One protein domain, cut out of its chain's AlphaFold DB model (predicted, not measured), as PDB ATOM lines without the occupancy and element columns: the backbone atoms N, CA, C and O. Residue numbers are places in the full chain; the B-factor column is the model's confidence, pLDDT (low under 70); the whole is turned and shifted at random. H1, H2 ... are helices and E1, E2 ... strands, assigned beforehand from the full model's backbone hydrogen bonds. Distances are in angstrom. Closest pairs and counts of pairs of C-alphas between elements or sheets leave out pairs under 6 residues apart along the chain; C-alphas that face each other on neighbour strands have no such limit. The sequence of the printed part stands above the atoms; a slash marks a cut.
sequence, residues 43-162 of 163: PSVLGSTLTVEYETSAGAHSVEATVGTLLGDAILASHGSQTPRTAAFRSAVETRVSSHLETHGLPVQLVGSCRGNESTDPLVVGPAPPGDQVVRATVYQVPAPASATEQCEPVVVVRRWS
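Overview. This is residues 43 to 162 of the 163 residues of an uncharacterized protein of Halodesulfurarchaeum formicicum (UniProt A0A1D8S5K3). A helical hairpin, H2 and H3, sits between a four-stranded sheet and a two-stranded ribbon, E1 and E2. H2 lies across one face of the sheet, while H3 packs beside its edge strand E4 and on E1 of the ribbon. The printed part has 120 residues, with three named helices and six named strands in the order H1 E1 E2 H2 H3 E3 E4 E5 E6; the sheet's order is E4 E3 E6 E5, all antiparallel. The class is mixed, helices and strands; the whole is compact, with a radius of gyration of the C-alphas of 14.0 A and spans of 45 by 32 by 23 A.

Arrangement. Start at H1, residues 43 to 46, which only just touches residues 67 to 68 of H2, residues 67 to 79, with 3 pairs of C-alphas within 8 A; the closest are Leu 46 and Gly 68, 4.5 A. H1 only grazes the four-stranded sheet. Next, E1, residues 49 to 56, and E2, residues 59 to 66, form an antiparallel hairpin, with N 52 and O 63 2.8 A apart. H2 and H3, residues 84 to 103, form a helical hairpin: they touch at Ala 74 and Arg 90, closest C-alphas 4.9 A, and run opposite ways at a shallow tilt of 33 degrees, only just short of steep. In H2 and H3 every O i to N i+4 pair is within hydrogen-bond range; H1 is too short for such a pair. The closest C-alphas of E1 and H3 are those of Tyr 54 and Ala 92, 5.9 A. In the sheet, E3, residues 108 to 114, pairs with E4, residues 123 to 125, at N 112 and O 123, 2.7 A, and with E6, residues 154 to 160, at N 109 and O 159, 2.8 A. E6 pairs with E5, residues 136 to 141, at N 138 and O 158, 2.9 A. H2 and H3 on the same face make two layers, helices on one face of a sheet. H2 is over E3 and, only just, E6, with 3 C-alphas on E6, at a height over the sheet of 7.3 A.

Along the chain. Find C-alpha 43 at (49.058, -13.569, -8.173), where H1 begins. E1 covers 22.8 A and E2 23.1 A; H2 covers 18.6 A. From C-alpha 84 at (30.183, -21.556, 15.924), H3 runs 28.3 A. E3 covers 19.8 A, E4 6.6 A and E5 16.7 A; E6 covers 19.5 A, ending at C-alpha 160, (40.776, -4.111, -8.596).

Size, cuts and confidence. Look at Ala 58 and Asp 132 for the two C-alphas farthest apart, 45.8 A. The printed part has no cut. The link from E5 to E6, residues 142 to 153, is long. Low pLDDT, under 70, falls at residues 43 to 44, 117 to 120 and 144 to 151.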
ATOM      1  N   PRO A  43      48.725 -12.256  -8.735       56.97
ATOM      2  CA  PRO A  43      49.058 -13.569  -8.173       56.97
ATOM      3  C   PRO A  43      49.714 -13.479  -6.787       56.97
ATOM      4  O   PRO A  43      49.642 -14.428  -6.010       56.97
ATOM      5  N   SER A  44      50.334 -12.336  -6.461       68.12
ATOM      6  CA  SER A  44      51.094 -12.173  -5.218       68.12
ATOM      7  C   SER A  44      50.215 -12.171  -3.964       68.12
ATOM      8  O   SER A  44      50.602 -12.741  -2.948       68.12
ATOM      9  N   VAL A  45      49.007 -11.600  -4.035       82.94
ATOM     10  CA  VAL A  45      48.126 -11.472  -2.862       82.94
ATOM     11  C   VAL A  45      47.561 -12.826  -2.464       82.94
ATOM     12  O   VAL A  45      47.664 -13.214  -1.308       82.94
ATOM     13  N   LEU A  46      47.014 -13.579  -3.424       86.06
ATOM     14  CA  LEU A  46      46.447 -14.902  -3.149       86.06
ATOM     15  C   LEU A  46      47.518 -15.915  -2.720       86.06
ATOM     16  O   LEU A  46      47.216 -16.815  -1.942       86.06
ATOM     17  N   GLY A  47      48.756 -15.758  -3.196       86.50
ATOM     18  CA  GLY A  47      49.891 -16.590  -2.798       86.50
ATOM     19  C   GLY A  47      50.550 -16.196  -1.472       86.50
ATOM     20  O   GLY A  47      51.409 -16.933  -0.997       86.50
ATOM     21  N   SER A  48      50.179 -15.062  -0.868       88.38
ATOM     22  CA  SER A  48      50.767 -14.612   0.400       88.38
ATOM     23  C   SER A  48      50.320 -15.509   1.552       88.38
ATOM     24  O   SER A  48      49.135 -15.807   1.678       88.38
ATOM     25  N   THR A  49      51.254 -15.934   2.400       93.00
ATOM     26  CA  THR A  49      50.953 -16.748   3.588       93.00
ATOM     27  C   THR A  49      50.548 -15.859   4.756       93.00
ATOM     28  O   THR A  49      51.225 -14.874   5.050       93.00
ATOM     29  N   LEU A  50      49.457 -16.215   5.434       93.62
ATOM     30  CA  LEU A  50      48.980 -15.556   6.644       93.62
ATOM     31  C   LEU A  50      48.647 -16.586   7.720       93.62
ATOM     32  O   LEU A  50      48.149 -17.673   7.434       93.62
ATOM     33  N   THR A  51      48.850 -16.182   8.969       94.69
ATOM     34  CA  THR A  51      48.327 -16.880  10.144       94.69
ATOM     35  C   THR A  51      47.016 -16.227  10.567       94.69
ATOM     36  O   THR A  51      46.960 -15.006  10.762       94.69
ATOM     37  N   VAL A  52      45.969 -17.039  10.693       94.88
ATOM     38  CA  VAL A  52      44.648 -16.658  11.194       94.88
ATOM     39  C   VAL A  52      44.433 -17.329  12.538       94.88
ATOM     40  O   VAL A  52      44.437 -18.555  12.639       94.88
ATOM     41  N   GLU A  53      44.220 -16.510  13.557       94.62
ATOM     42  CA  GLU A  53      43.928 -16.949  14.916       94.62
ATOM     43  C   GLU A  53      42.458 -16.673  15.224       94.62
ATOM     44  O   GLU A  53      41.932 -15.616  14.874       94.62
ATOM     45  N   TYR A  54      41.782 -17.634  15.848       94.50
ATOM     46  CA  TYR A  54      40.379 -17.497  16.218       94.50
ATOM     47  C   TYR A  54      40.054 -18.311  17.468       94.50
ATOM     48  O   TYR A  54      40.601 -19.391  17.697       94.50
ATOM     49  N   GLU A  55      39.134 -17.799  18.279       93.19
ATOM     50  CA  GLU A  55      38.691 -18.449  19.509       93.19
ATOM     51  C   GLU A  55      37.308 -19.073  19.339       93.19
ATOM     52  O   GLU A  55      36.438 -18.563  18.631       93.19
ATOM     53  N   THR A  56      37.097 -20.203  20.007       92.56
ATOM     54  CA  THR A  56      35.796 -20.863  20.111       92.56
ATOM     55  C   THR A  56      35.569 -21.343  21.542       92.56
ATOM     56  O   THR A  56      36.480 -21.327  22.369       92.56
ATOM     57  N   SER A  57      34.375 -21.859  21.838       88.56
ATOM     58  CA  SER A  57      34.098 -22.512  23.125       88.56
ATOM     59  C   SER A  57      34.982 -23.736  23.405       88.56
ATOM     60  O   SER A  57      35.095 -24.147  24.557       88.56
ATOM     61  N   ALA A  58      35.613 -24.314  22.377       89.19
ATOM     62  CA  ALA A  58      36.550 -25.428  22.504       89.19
ATOM     63  C   ALA A  58      38.013 -24.981  22.714       89.19
ATOM     64  O   ALA A  58      38.877 -25.834  22.913       89.19
ATOM     65  N   GLY A  59      38.293 -23.673  22.678       92.50
ATOM     66  CA  GLY A  59      39.623 -23.095  22.868       92.50
ATOM     67  C   GLY A  59      40.092 -22.219  21.704       92.50
ATOM     68  O   GLY A  59      39.339 -21.918  20.772       92.50
ATOM     69  N   ALA A  60      41.355 -21.802  21.788       93.81
ATOM     70  CA  ALA A  60      42.037 -21.029  20.758       93.81
ATOM     71  C   ALA A  60      42.538 -21.936  19.625       93.81
ATOM     72  O   ALA A  60      43.015 -23.051  19.851       93.81
ATOM     73  N   HIS A  61      42.450 -21.435  18.399       92.62
ATOM     74  CA  HIS A  61      42.885 -22.115  17.192       92.62
ATOM     75  C   HIS A  61      43.729 -21.176  16.332       92.62
ATOM     76  O   HIS A  61      43.505 -19.968  16.312       92.62
ATOM     77  N   SER A  62      44.675 -21.752  15.593       94.00
ATOM     78  CA  SER A  62      45.519 -21.033  14.644       94.00
ATOM     79  C   SER A  62      45.682 -21.862  13.375       94.00
ATOM     80  O   SER A  62      45.848 -23.083  13.445       94.00
ATOM     81  N   VAL A  63      45.580 -21.204  12.223       93.25
ATOM     82  CA  VAL A  63      45.755 -21.802  10.898       93.25
ATOM     83  C   VAL A  63      46.683 -20.906  10.092       93.25
ATOM     84  O   VAL A  63      46.403 -19.722   9.913       93.25
ATOM     85  N   GLU A  64      47.777 -21.471   9.595       94.25
ATOM     86  CA  GLU A  64      48.701 -20.797   8.686       94.25
ATOM     87  C   GLU A  64      48.558 -21.391   7.287       94.25
ATOM     88  O   GLU A  64      48.753 -22.591   7.087       94.25
ATOM     89  N   ALA A  65      48.184 -20.558   6.318       91.88
ATOM     90  CA  ALA A  65      48.031 -20.962   4.927       91.88
ATOM     91  C   ALA A  65      48.098 -19.744   3.995       91.88
ATOM     92  O   ALA A  65      48.182 -18.597   4.436       91.88
ATOM     93  N   THR A  66      48.062 -19.986   2.683       92.06
ATOM     94  CA  THR A  66      47.972 -18.893   1.706       92.06
ATOM     95  C   THR A  66      46.626 -18.175   1.815       92.06
ATOM     96  O   THR A  66      45.623 -18.799   2.162       92.06
ATOM     97  N   VAL A  67      46.570 -16.884   1.474       92.12
ATOM     98  CA  VAL A  67      45.319 -16.110   1.398       92.12
ATOM     99  C   VAL A  67      44.295 -16.836   0.530       92.12
ATOM    100  O   VAL A  67      43.137 -16.941   0.919       92.12
ATOM    101  N   GLY A  68      44.719 -17.380  -0.615       90.31
ATOM    102  CA  GLY A  68      43.868 -18.196  -1.473       90.31
ATOM    103  C   GLY A  68      43.242 -19.353  -0.700       90.31
ATOM    104  O   GLY A  68      42.020 -19.436  -0.633       90.31
ATOM    105  N   THR A  69      44.062 -20.195  -0.066       90.94
ATOM    106  CA  THR A  69      43.597 -21.341   0.735       90.94
ATOM    107  C   THR A  69      42.657 -20.916   1.865       90.94
ATOM    108  O   THR A  69      41.573 -21.474   1.982       90.94
ATOM    109  N   LEU A  70      43.020 -19.892   2.645       92.56
ATOM    110  CA  LEU A  70      42.203 -19.391   3.757       92.56
ATOM    111  C   LEU A  70      40.820 -18.922   3.288       92.56
ATOM    112  O   LEU A  70      39.814 -19.219   3.930       92.56
ATOM    113  N   LEU A  71      40.759 -18.213   2.157       92.25
ATOM    114  CA  LEU A  71      39.496 -17.790   1.553       92.25
ATOM    115  C   LEU A  71      38.691 -18.990   1.050       92.25
ATOM    116  O   LEU A  71      37.487 -19.037   1.277       92.25
ATOM    117  N   GLY A  72      39.337 -19.968   0.409       90.62
ATOM    118  CA  GLY A  72      38.688 -21.208  -0.024       90.62
ATOM    119  C   GLY A  72      38.038 -21.959   1.133       90.62
ATOM    120  O   GLY A  72      36.856 -22.303   1.063       90.62
ATOM    121  N   ASP A  73      38.777 -22.134   2.226       90.12
ATOM    122  CA  ASP A  73      38.291 -22.795   3.435       90.12
ATOM    123  C   ASP A  73      37.147 -22.006   4.086       90.12
ATOM    124  O   ASP A  73      36.154 -22.594   4.515       90.12
ATOM    125  N   ALA A  74      37.233 -20.672   4.119       90.81
ATOM    126  CA  ALA A  74      36.181 -19.812   4.663       90.81
ATOM    127  C   ALA A  74      34.897 -19.823   3.808       90.81
ATOM    128  O   ALA A  74      33.792 -19.790   4.354       90.81
ATOM    129  N   ILE A  75      35.021 -19.916   2.478       89.81
ATOM    130  CA  ILE A  75      33.884 -20.086   1.561       89.81
ATOM    131  C   ILE A  75      33.202 -21.431   1.835       89.81
ATOM    132  O   ILE A  75      31.993 -21.471   2.073       89.81
ATOM    133  N   LEU A  76      33.970 -22.523   1.881       86.88
ATOM    134  CA  LEU A  76      33.447 -23.864   2.167       86.88
ATOM    135  C   LEU A  76      32.758 -23.930   3.535       86.88
ATOM    136  O   LEU A  76      31.674 -24.501   3.668       86.88
ATOM    137  N   ALA A  77      33.345 -23.280   4.538       84.38
ATOM    138  CA  ALA A  77      32.814 -23.174   5.891       84.38
ATOM    139  C   ALA A  77      31.428 -22.500   5.960       84.38
ATOM    140  O   ALA A  77      30.666 -22.772   6.890       84.38
ATOM    141  N   SER A  78      31.093 -21.646   4.987       79.00
ATOM    142  CA  SER A  78      29.787 -20.976   4.897       79.00
ATOM    143  C   SER A  78      28.728 -21.752   4.115       79.00
ATOM    144  O   SER A  78      27.536 -21.529   4.331       79.00
ATOM    145  N   HIS A  79      29.158 -22.665   3.239       77.62
ATOM    146  CA  HIS A  79      28.278 -23.485   2.402       77.62
ATOM    147  C   HIS A  79      27.888 -24.811   3.073       77.62
ATOM    148  O   HIS A  79      26.806 -25.342   2.835       77.62
ATOM    149  N   GLY A  80      28.750 -25.326   3.954       72.38
ATOM    150  CA  GLY A  80      28.462 -26.489   4.791       72.38
ATOM    151  C   GLY A  80      27.586 -26.180   6.013       72.38
ATOM    152  O   GLY A  80      26.973 -25.121   6.143       72.38
ATOM    153  N   SER A  81      27.543 -27.119   6.964       74.69
ATOM    154  CA  SER A  81      26.868 -26.903   8.247       74.69
ATOM    155  C   SER A  81      27.541 -25.771   9.026       74.69
ATOM    156  O   SER A  81      28.675 -25.912   9.489       74.69
ATOM    157  N   GLN A  82      26.835 -24.652   9.194       79.94
ATOM    158  CA  GLN A  82      27.339 -23.523   9.967       79.94
ATOM    159  C   GLN A  82      27.392 -23.890  11.453       79.94
ATOM    160  O   GLN A  82      26.377 -24.116  12.109       79.94
ATOM    161  N   THR A  83      28.607 -23.963  11.982       87.56
ATOM    162  CA  THR A  83      28.902 -24.165  13.397       87.56
ATOM    163  C   THR A  83      29.503 -22.880  13.972       87.56
ATOM    164  O   THR A  83      30.066 -22.078  13.224       87.56
ATOM    165  N   PRO A  84      29.488 -22.685  15.303       88.44
ATOM    166  CA  PRO A  84      30.183 -21.556  15.924       88.44
ATOM    167  C   PRO A  84      31.663 -21.481  15.531       88.44
ATOM    168  O   PRO A  84      32.213 -20.398  15.357       88.44
ATOM    169  N   ARG A  85      32.298 -22.642  15.326       89.00
ATOM    170  CA  ARG A  85      33.689 -22.737  14.883       89.00
ATOM    171  C   ARG A  85      33.886 -22.224  13.459       89.00
ATOM    172  O   ARG A  85      34.832 -21.482  13.219       89.00
ATOM    173  N   THR A  86      33.029 -22.620  12.519       90.06
ATOM    174  CA  THR A  86      33.148 -22.186  11.119       90.06
ATOM    175  C   THR A  86      32.823 -20.704  10.959       90.06
ATOM    176  O   THR A  86      33.491 -20.021  10.187       90.06
ATOM    177  N   ALA A  87      31.877 -20.182  11.745       90.69
ATOM    178  CA  ALA A  87      31.581 -18.753  11.802       90.69
ATOM    179  C   ALA A  87      32.761 -17.937  12.360       90.69
ATOM    180  O   ALA A  87      33.168 -16.951  11.746       90.69
ATOM    181  N   ALA A  88      33.357 -18.378  13.478       92.44
ATOM    182  CA  ALA A  88      34.536 -17.732  14.060       92.44
ATOM    183  C   ALA A  88      35.727 -17.742  13.092       92.44
ATOM    184  O   ALA A  88      36.381 -16.719  12.905       92.44
ATOM    185  N   PHE A  89      35.964 -18.872  12.418       92.81
ATOM    186  CA  PHE A  89      37.004 -18.977  11.398       92.81
ATOM    187  C   PHE A  89      36.760 -18.019  10.224       92.81
ATOM    188  O   PHE A  89      37.661 -17.264   9.871       92.81
ATOM    189  N   ARG A  90      35.545 -17.987   9.654       92.94
ATOM    190  CA  ARG A  90      35.200 -17.073   8.548       92.94
ATOM    191  C   ARG A  90      35.440 -15.610   8.932       92.94
ATOM    192  O   ARG A  90      36.087 -14.890   8.179       92.94
ATOM    193  N   SER A  91      34.975 -15.196  10.111       94.00
ATOM    194  CA  SER A  91      35.161 -13.828  10.611       94.00
ATOM    195  C   SER A  91      36.639 -13.479  10.830       94.00
ATOM    196  O   SER A  91      37.087 -12.384  10.478       94.00
ATOM    197  N   ALA A  92      37.428 -14.420  11.353       95.25
ATOM    198  CA  ALA A  92      38.858 -14.225  11.551       95.25
ATOM    199  C   ALA A  92      39.625 -14.127  10.224       95.25
ATOM    200  O   ALA A  92      40.497 -13.267  10.089       95.25
ATOM    201  N   VAL A  93      39.275 -14.943   9.223       95.44
ATOM    202  CA  VAL A  93      39.834 -14.845   7.864       95.44
ATOM    203  C   VAL A  93      39.503 -13.485   7.249       95.44
ATOM    204  O   VAL A  93      40.410 -12.798   6.785       95.44
ATOM    205  N   GLU A  94      38.237 -13.063   7.286       95.50
ATOM    206  CA  GLU A  94      37.798 -11.765   6.758       95.50
ATOM    207  C   GLU A  94      38.572 -10.605   7.393       95.50
ATOM    208  O   GLU A  94      39.135  -9.766   6.685       95.50
ATOM    209  N   THR A  95      38.680 -10.603   8.723       95.25
ATOM    210  CA  THR A  95      39.396  -9.568   9.477       95.25
ATOM    211  C   THR A  95      40.882  -9.561   9.132       95.25
ATOM    212  O   THR A  95      41.464  -8.515   8.834       95.25
ATOM    213  N   ARG A  96      41.523 -10.735   9.152       95.25
ATOM    214  CA  ARG A  96      42.972 -10.837   8.981       95.25
ATOM    215  C   ARG A  96      43.406 -10.508   7.560       95.25
ATOM    216  O   ARG A  96      44.393  -9.796   7.380       95.25
ATOM    217  N   VAL A  97      42.671 -10.997   6.565       94.75
ATOM    218  CA  VAL A  97      42.958 -10.711   5.158       94.75
ATOM    219  C   VAL A  97      42.631  -9.249   4.842       94.75
ATOM    220  O   VAL A  97      43.444  -8.600   4.193       94.75
ATOM    221  N   SER A  98      41.534  -8.677   5.360       94.38
ATOM    222  CA  SER A  98      41.242  -7.242   5.180       94.38
ATOM    223  C   SER A  98      42.358  -6.367   5.751       94.38
ATOM    224  O   SER A  98      42.890  -5.514   5.045       94.38
ATOM    225  N   SER A  99      42.809  -6.653   6.977       92.50
ATOM    226  CA  SER A  99      43.942  -5.954   7.597       92.50
ATOM    227  C   SER A  99      45.230  -6.087   6.776       92.50
ATOM    228  O   SER A  99      45.987  -5.123   6.635       92.50
ATOM    229  N   HIS A 100      45.481  -7.261   6.186       91.56
ATOM    230  CA  HIS A 100      46.621  -7.464   5.299       91.56
ATOM    231  C   HIS A 100      46.532  -6.590   4.035       91.56
ATOM    232  O   HIS A 100      47.523  -5.947   3.678       91.56
ATOM    233  N   LEU A 101      45.360  -6.519   3.391       90.62
ATOM    234  CA  LEU A 101      45.128  -5.670   2.214       90.62
ATOM    235  C   LEU A 101      45.296  -4.181   2.540       90.62
ATOM    236  O   LEU A 101      45.944  -3.456   1.782       90.62
ATOM    237  N   GLU A 102      44.759  -3.739   3.678       89.88
ATOM    238  CA  GLU A 102      44.865  -2.358   4.161       89.88
ATOM    239  C   GLU A 102      46.312  -1.967   4.465       89.88
ATOM    240  O   GLU A 102      46.776  -0.926   4.005       89.88
ATOM    241  N   THR A 103      47.053  -2.831   5.170       88.00
ATOM    242  CA  THR A 103      48.463  -2.597   5.535       88.00
ATOM    243  C   THR A 103      49.340  -2.377   4.302       88.00
ATOM    244  O   THR A 103      50.235  -1.535   4.315       88.00
ATOM    245  N   HIS A 104      49.066  -3.106   3.219       85.81
ATOM    246  CA  HIS A 104      49.804  -2.987   1.959       85.81
ATOM    247  C   HIS A 104      49.191  -1.954   1.005       85.81
ATOM    248  O   HIS A 104      49.717  -1.729  -0.085       85.81
ATOM    249  N   GLY A 105      48.084  -1.316   1.392       84.50
ATOM    250  CA  GLY A 105      47.419  -0.295   0.596       84.50
ATOM    251  C   GLY A 105      46.928  -0.801  -0.764       84.50
ATOM    252  O   GLY A 105      46.911  -0.045  -1.735       84.50
ATOM    253  N   LEU A 106      46.542  -2.065  -0.874       84.12
ATOM    254  CA  LEU A 106      46.175  -2.639  -2.163       84.12
ATOM    255  C   LEU A 106      44.755  -2.185  -2.558       84.12
ATOM    256  O   LEU A 106      43.825  -2.420  -1.787       84.12
ATOM    257  N   PRO A 107      44.544  -1.550  -3.733       88.12
ATOM    258  CA  PRO A 107      43.213  -1.160  -4.216       88.12
ATOM    259  C   PRO A 107      42.471  -2.386  -4.770       88.12
ATOM    260  O   PRO A 107      42.266  -2.530  -5.978       88.12
ATOM    261  N   VAL A 108      42.173  -3.329  -3.876       90.88
ATOM    262  CA  VAL A 108      41.634  -4.650  -4.191       90.88
ATOM    263  C   VAL A 108      40.530  -5.023  -3.201       90.88
ATOM    264  O   VAL A 108      40.680  -4.850  -1.996       90.88
ATOM    265  N   GLN A 109      39.454  -5.605  -3.726       93.50
ATOM    266  CA  GLN A 109      38.402  -6.295  -2.986       93.50
ATOM    267  C   GLN A 109      38.395  -7.761  -3.418       93.50
ATOM    268  O   GLN A 109      38.414  -8.061  -4.615       93.50
ATOM    269  N   LEU A 110      38.350  -8.681  -2.464       93.50
ATOM    270  CA  LEU A 110      38.245 -10.114  -2.721       93.50
ATOM    271  C   LEU A 110      36.808 -10.546  -2.431       93.50
ATOM    272  O   LEU A 110      36.283 -10.265  -1.359       93.50
ATOM    273  N   VAL A 111      36.165 -11.206  -3.392       93.25
ATOM    274  CA  VAL A 111      34.792 -11.705  -3.258       93.25
ATOM    275  C   VAL A 111      34.791 -13.210  -3.489       93.25
ATOM    276  O   VAL A 111      34.987 -13.671  -4.610       93.25
ATOM    277  N   GLY A 112      34.609 -13.974  -2.421       91.69
ATOM    278  CA  GLY A 112      34.550 -15.426  -2.417       91.69
ATOM    279  C   GLY A 112      33.127 -15.961  -2.564       91.69
ATOM    280  O   GLY A 112      32.210 -15.494  -1.887       91.69
ATOM    281  N   SER A 113      32.946 -16.971  -3.412       90.50
ATOM    282  CA  SER A 113      31.686 -17.705  -3.562       90.50
ATOM    283  C   SER A 113      31.923 -19.141  -4.041       90.50
ATOM    284  O   SER A 113      33.038 -19.515  -4.400       90.50
ATOM    285  N   CYS A 114      30.876 -19.966  -4.045       87.06
ATOM    286  CA  CYS A 114      30.907 -21.280  -4.689       87.06
ATOM    287  C   CYS A 114      30.496 -21.136  -6.159       87.06
ATOM    288  O   CYS A 114      29.485 -20.503  -6.467       87.06
ATOM    289  N   ARG A 115      31.242 -21.737  -7.091       83.50
ATOM    290  CA  ARG A 115      30.869 -21.733  -8.512       83.50
ATOM    291  C   ARG A 115      29.499 -22.383  -8.712       83.50
ATOM    292  O   ARG A 115      29.212 -23.429  -8.146       83.50
ATOM    293  N   GLY A 116      28.676 -21.774  -9.568       73.50
ATOM    294  CA  GLY A 116      27.364 -22.311  -9.942       73.50
ATOM    295  C   GLY A 116      26.293 -22.161  -8.860       73.50
ATOM    296  O   GLY A 116      25.152 -22.545  -9.090       73.50
ATOM    297  N   ASN A 117      26.637 -21.573  -7.712       68.31
ATOM    298  CA  ASN A 117      25.696 -21.227  -6.666       68.31
ATOM    299  C   ASN A 117      25.801 -19.723  -6.405       68.31
ATOM    300  O   ASN A 117      26.828 -19.232  -5.932       68.31
ATOM    301  N   GLU A 118      24.746 -18.983  -6.735       61.41
ATOM    302  CA  GLU A 118      24.606 -17.587  -6.325       61.41
ATOM    303  C   GLU A 118      24.323 -17.563  -4.819       61.41
ATOM    304  O   GLU A 118      23.186 -17.435  -4.373       61.41
ATOM    305  N   SER A 119      25.372 -17.777  -4.020       64.19
ATOM    306  CA  SER A 119      25.272 -17.707  -2.569       64.19
ATOM    307  C   SER A 119      24.792 -16.313  -2.170       64.19
ATOM    308  O   SER A 119      25.369 -15.307  -2.584       64.19
ATOM    309  N   THR A 120      23.748 -16.260  -1.347       67.75
ATOM    310  CA  THR A 120      23.196 -15.021  -0.786       67.75
ATOM    311  C   THR A 120      24.134 -14.337   0.210       67.75
ATOM    312  O   THR A 120      23.889 -13.186   0.558       67.75
ATOM    313  N   ASP A 121      25.200 -15.013   0.649       82.06
ATOM    314  CA  ASP A 121      26.168 -14.499   1.621       82.06
ATOM    315  C   ASP A 121      27.624 -14.717   1.150       82.06
ATOM    316  O   ASP A 121      28.354 -15.563   1.692       82.06
ATOM    317  N   PRO A 122      28.063 -13.986   0.103       88.88
ATOM    318  CA  PRO A 122      29.432 -14.069  -0.382       88.88
ATOM    319  C   PRO A 122      30.415 -13.577   0.681       88.88
ATOM    320  O   PRO A 122      30.158 -12.617   1.405       88.88
ATOM    321  N   LEU A 123      31.591 -14.197   0.725       91.62
ATOM    322  CA  LEU A 123      32.684 -13.716   1.560       91.62
ATOM    323  C   LEU A 123      33.296 -12.481   0.896       91.62
ATOM    324  O   LEU A 123      33.948 -12.607  -0.137       91.62
ATOM    325  N   VAL A 124      33.103 -11.294   1.463       93.88
ATOM    326  CA  VAL A 124      33.667 -10.049   0.926       93.88
ATOM    327  C   VAL A 124      34.777  -9.567   1.847       93.88
ATOM    328  O   VAL A 124      34.571  -9.431   3.044       93.88
ATOM    329  N   VAL A 125      35.960  -9.318   1.291       94.12
ATOM    330  CA  VAL A 125      37.158  -8.942   2.047       94.12
ATOM    331  C   VAL A 125      37.818  -7.730   1.401       94.12
ATOM    332  O   VAL A 125      38.015  -7.693   0.182       94.12
ATOM    333  N   GLY A 126      38.205  -6.758   2.225       90.94
ATOM    334  CA  GLY A 126      38.801  -5.502   1.781       90.94
ATOM    335  C   GLY A 126      37.783  -4.419   1.390       90.94
ATOM    336  O   GLY A 126      36.568  -4.650   1.387       90.94
ATOM    337  N   PRO A 127      38.276  -3.209   1.072       90.31
ATOM    338  CA  PRO A 127      37.437  -2.043   0.822       90.31
ATOM    339  C   PRO A 127      36.559  -2.219  -0.418       90.31
ATOM    340  O   PRO A 127      36.926  -2.901  -1.370       90.31
ATOM    341  N   ALA A 128      35.398  -1.566  -0.433       90.44
ATOM    342  CA  ALA A 128      34.583  -1.494  -1.639       90.44
ATOM    343  C   ALA A 128      35.248  -0.591  -2.696       90.44
ATOM    344  O   ALA A 128      35.831   0.436  -2.335       90.44
ATOM    345  N   PRO A 129      35.151  -0.940  -3.993       88.50
ATOM    346  CA  PRO A 129      35.632  -0.065  -5.051       88.50
ATOM    347  C   PRO A 129      34.863   1.271  -5.040       88.50
ATOM    348  O   PRO A 129      33.645   1.266  -4.827       88.50
ATOM    349  N   PRO A 130      35.531   2.407  -5.305       88.00
ATOM    350  CA  PRO A 130      34.862   3.684  -5.531       88.00
ATOM    351  C   PRO A 130      33.908   3.610  -6.731       88.00
ATOM    352  O   PRO A 130      34.188   2.927  -7.717       88.00
ATOM    353  N   GLY A 131      32.782   4.322  -6.657       87.50
ATOM    354  CA  GLY A 131      31.732   4.269  -7.685       87.50
ATOM    355  C   GLY A 131      32.090   4.938  -9.018       87.50
ATOM    356  O   GLY A 131      31.396   4.726 -10.006       87.50
ATOM    357  N   ASP A 132      33.153   5.736  -9.050       85.62
ATOM    358  CA  ASP A 132      33.648   6.490 -10.204       85.62
ATOM    359  C   ASP A 132      34.862   5.836 -10.886       85.62
ATOM    360  O   ASP A 132      35.355   6.347 -11.892       85.62
ATOM    361  N   GLN A 133      35.337   4.695 -10.375       82.38
ATOM    362  CA  GLN A 133      36.519   4.016 -10.896       82.38
ATOM    363  C   GLN A 133      36.196   2.773 -11.727       82.38
ATOM    364  O   GLN A 133      35.273   2.008 -11.442       82.38
ATOM    365  N   VAL A 134      37.020   2.529 -12.750       84.38
ATOM    366  CA  VAL A 134      36.936   1.311 -13.561       84.38
ATOM    367  C   VAL A 134      37.455   0.128 -12.747       84.38
ATOM    368  O   VAL A 134      38.628   0.066 -12.371       84.38
ATOM    369  N   VAL A 135      36.572  -0.841 -12.506       88.62
ATOM    370  CA  VAL A 135      36.898  -2.063 -11.770       88.62
ATOM    371  C   VAL A 135      37.238  -3.189 -12.740       88.62
ATOM    372  O   VAL A 135      36.407  -3.621 -13.536       88.62
ATOM    373  N   ARG A 136      38.449  -3.732 -12.623       87.81
ATOM    374  CA  ARG A 136      38.838  -4.983 -13.275       87.81
ATOM    375  C   ARG A 136      38.571  -6.146 -12.329       87.81
ATOM    376  O   ARG A 136      39.184  -6.232 -11.268       87.81
ATOM    377  N   ALA A 137      37.679  -7.047 -12.724       89.25
ATOM    378  CA  ALA A 137      37.420  -8.290 -12.007       89.25
ATOM    379  C   ALA A 137      38.189  -9.452 -12.651       89.25
ATOM    380  O   ALA A 137      38.263  -9.561 -13.875       89.25
ATOM    381  N   THR A 138      38.783 -10.326 -11.847       88.50
ATOM    382  CA  THR A 138      39.432 -11.559 -12.315       88.50
ATOM    383  C   THR A 138      39.044 -12.703 -11.399       88.50
ATOM    384  O   THR A 138      39.144 -12.586 -10.181       88.50
ATOM    385  N   VAL A 139      38.574 -13.798 -11.988       89.50
ATOM    386  CA  VAL A 139      38.136 -14.981 -11.246       89.50
ATOM    387  C   VAL A 139      39.318 -15.927 -11.088       89.50
ATOM    388  O   VAL A 139      39.939 -16.308 -12.076       89.50
ATOM    389  N   TYR A 140      39.594 -16.325  -9.852       87.75
ATOM    390  CA  TYR A 140      40.591 -17.327  -9.513       87.75
ATOM    391  C   TYR A 140      39.907 -18.564  -8.951       87.75
ATOM    392  O   TYR A 140      39.028 -18.482  -8.090       87.75
ATOM    393  N   GLN A 141      40.335 -19.718  -9.450       85.38
ATOM    394  CA  GLN A 141      40.055 -20.994  -8.815       85.38
ATOM    395  C   GLN A 141      40.979 -21.134  -7.617       85.38
ATOM    396  O   GLN A 141      42.199 -21.030  -7.760       85.38
ATOM    397  N   VAL A 142      40.396 -21.343  -6.444       82.62
ATOM    398  CA  VAL A 142      41.178 -21.662  -5.259       82.62
ATOM    399  C   VAL A 142      41.368 -23.176  -5.223       82.62
ATOM    400  O   VAL A 142      40.389 -23.894  -5.437       82.62
ATOM    401  N   PRO A 143      42.586 -23.684  -4.960       70.81
ATOM    402  CA  PRO A 143      42.785 -25.105  -4.727       70.81
ATOM    403  C   PRO A 143      41.867 -25.556  -3.595       70.81
ATOM    404  O   PRO A 143      41.998 -25.097  -2.460       70.81
ATOM    405  N   ALA A 144      40.907 -26.413  -3.920       64.31
ATOM    406  CA  ALA A 144      39.957 -26.887  -2.936       64.31
ATOM    407  C   ALA A 144      40.667 -27.898  -2.008       64.31
ATOM    408  O   ALA A 144      41.399 -28.760  -2.508       64.31
ATOM    409  N   PRO A 145      40.505 -27.817  -0.673       62.19
ATOM    410  CA  PRO A 145      40.993 -28.857   0.229       62.19
ATOM    411  C   PRO A 145      40.346 -30.204  -0.123       62.19
ATOM    412  O   PRO A 145      39.272 -30.251  -0.715       62.19
ATOM    413  N   ALA A 146      40.953 -31.321   0.287       52.38
ATOM    414  CA  ALA A 146      40.431 -32.669   0.001       52.38
ATOM    415  C   ALA A 146      38.992 -32.915   0.517       52.38
ATOM    416  O   ALA A 146      38.329 -33.853   0.088       52.38
ATOM    417  N   SER A 147      38.513 -32.074   1.437       51.69
ATOM    418  CA  SER A 147      37.149 -32.044   1.969       51.69
ATOM    419  C   SER A 147      36.155 -31.233   1.129       51.69
ATOM    420  O   SER A 147      34.999 -31.107   1.527       51.69
ATOM    421  N   ALA A 148      36.582 -30.659   0.004       56.09
ATOM    422  CA  ALA A 148      35.688 -30.028  -0.951       56.09
ATOM    423  C   ALA A 148      34.738 -31.087  -1.512       56.09
ATOM    424  O   ALA A 148      35.136 -32.014  -2.216       56.09
ATOM    425  N   THR A 149      33.474 -30.982  -1.127       57.28
ATOM    426  CA  THR A 149      32.413 -31.827  -1.653       57.28
ATOM    427  C   THR A 149      32.046 -31.354  -3.059       57.28
ATOM    428  O   THR A 149      32.239 -30.188  -3.400       57.28
ATOM    429  N   GLU A 150      31.426 -32.222  -3.865       61.00
ATOM    430  CA  GLU A 150      30.880 -31.872  -5.195       61.00
ATOM    431  C   GLU A 150      29.891 -30.681  -5.175       61.00
ATOM    432  O   GLU A 150      29.467 -30.197  -6.219       61.00
ATOM    433  N   GLN A 151      29.504 -30.208  -3.986       68.62
ATOM    434  CA  GLN A 151      28.472 -29.202  -3.752       68.62
ATOM    435  C   GLN A 151      29.006 -27.758  -3.751       68.62
ATOM    436  O   GLN A 151      28.222 -26.835  -3.966       68.62
ATOM    437  N   CYS A 152      30.312 -27.543  -3.535       80.06
ATOM    438  CA  CYS A 152      30.917 -26.211  -3.599       80.06
ATOM    439  C   CYS A 152      32.344 -26.261  -4.159       80.06
ATOM    440  O   CYS A 152      33.272 -26.736  -3.507       80.06
ATOM    441  N   GLU A 153      32.525 -25.685  -5.349       86.88
ATOM    442  CA  GLU A 153      33.843 -25.382  -5.909       86.88
ATOM    443  C   GLU A 153      34.192 -23.913  -5.589       86.88
ATOM    444  O   GLU A 153      33.605 -23.009  -6.198       86.88
ATOM    445  N   PRO A 154      35.090 -23.635  -4.625       87.75
ATOM    446  CA  PRO A 154      35.364 -22.274  -4.182       87.75
ATOM    447  C   PRO A 154      36.067 -21.454  -5.269       87.75
ATOM    448  O   PRO A 154      37.097 -21.841  -5.827       87.75
ATOM    449  N   VAL A 155      35.522 -20.273  -5.543       90.25
ATOM    450  CA  VAL A 155      36.096 -19.277  -6.447       90.25
ATOM    451  C   VAL A 155      36.259 -17.950  -5.724       90.25
ATOM    452  O   VAL A 155      35.430 -17.562  -4.903       90.25
ATOM    453  N   VAL A 156      37.328 -17.233  -6.054       91.19
ATOM    454  CA  VAL A 156      37.583 -15.885  -5.541       91.19
ATOM    455  C   VAL A 156      37.648 -14.923  -6.713       91.19
ATOM    456  O   VAL A 156      38.483 -15.051  -7.606       91.19
ATOM    457  N   VAL A 157      36.761 -13.937  -6.709       91.75
ATOM    458  CA  VAL A 157      36.781 -12.815  -7.637       91.75
ATOM    459  C   VAL A 157      37.616 -11.702  -7.026       91.75
ATOM    460  O   VAL A 157      37.238 -11.090  -6.030       91.75
ATOM    461  N   VAL A 158      38.752 -11.418  -7.648       91.50
ATOM    462  CA  VAL A 158      39.604 -10.285  -7.302       91.50
ATOM    463  C   VAL A 158      39.122  -9.081  -8.099       91.50
ATOM    464  O   VAL A 158      39.242  -9.059  -9.324       91.50
ATOM    465  N   ARG A 159      38.547  -8.092  -7.418       91.81
ATOM    466  CA  ARG A 159      38.129  -6.806  -7.988       91.81
ATOM    467  C   ARG A 159      39.198  -5.771  -7.690       91.81
ATOM    468  O   ARG A 159      39.577  -5.608  -6.539       91.81
ATOM    469  N   ARG A 160      39.677  -5.071  -8.710       88.69
ATOM    470  CA  ARG A 160      40.776  -4.111  -8.596       88.69
ATOM    471  C   ARG A 160      40.434  -2.805  -9.294       88.69
ATOM    472  O   ARG A 160      39.799  -2.832 -10.343       88.69
ATOM    473  N   TRP A 161      40.917  -1.695  -8.755       89.44
ATOM    474  CA  TRP A 161      40.781  -0.362  -9.340       89.44
ATOM    475  C   TRP A 161      42.111   0.404  -9.266       89.44
ATOM    476  O   TRP A 161      43.094  -0.074  -8.690       89.44
ATOM    477  N   SER A 162      42.175   1.546  -9.944       81.44
ATOM    478  CA  SER A 162      43.280   2.507  -9.835       81.44
ATOM    479  C   SER A 162      43.250   3.234  -8.481       81.44
ATOM    480  O   SER A 162      42.330   3.070  -7.689       81.44
TER     481      SER A 162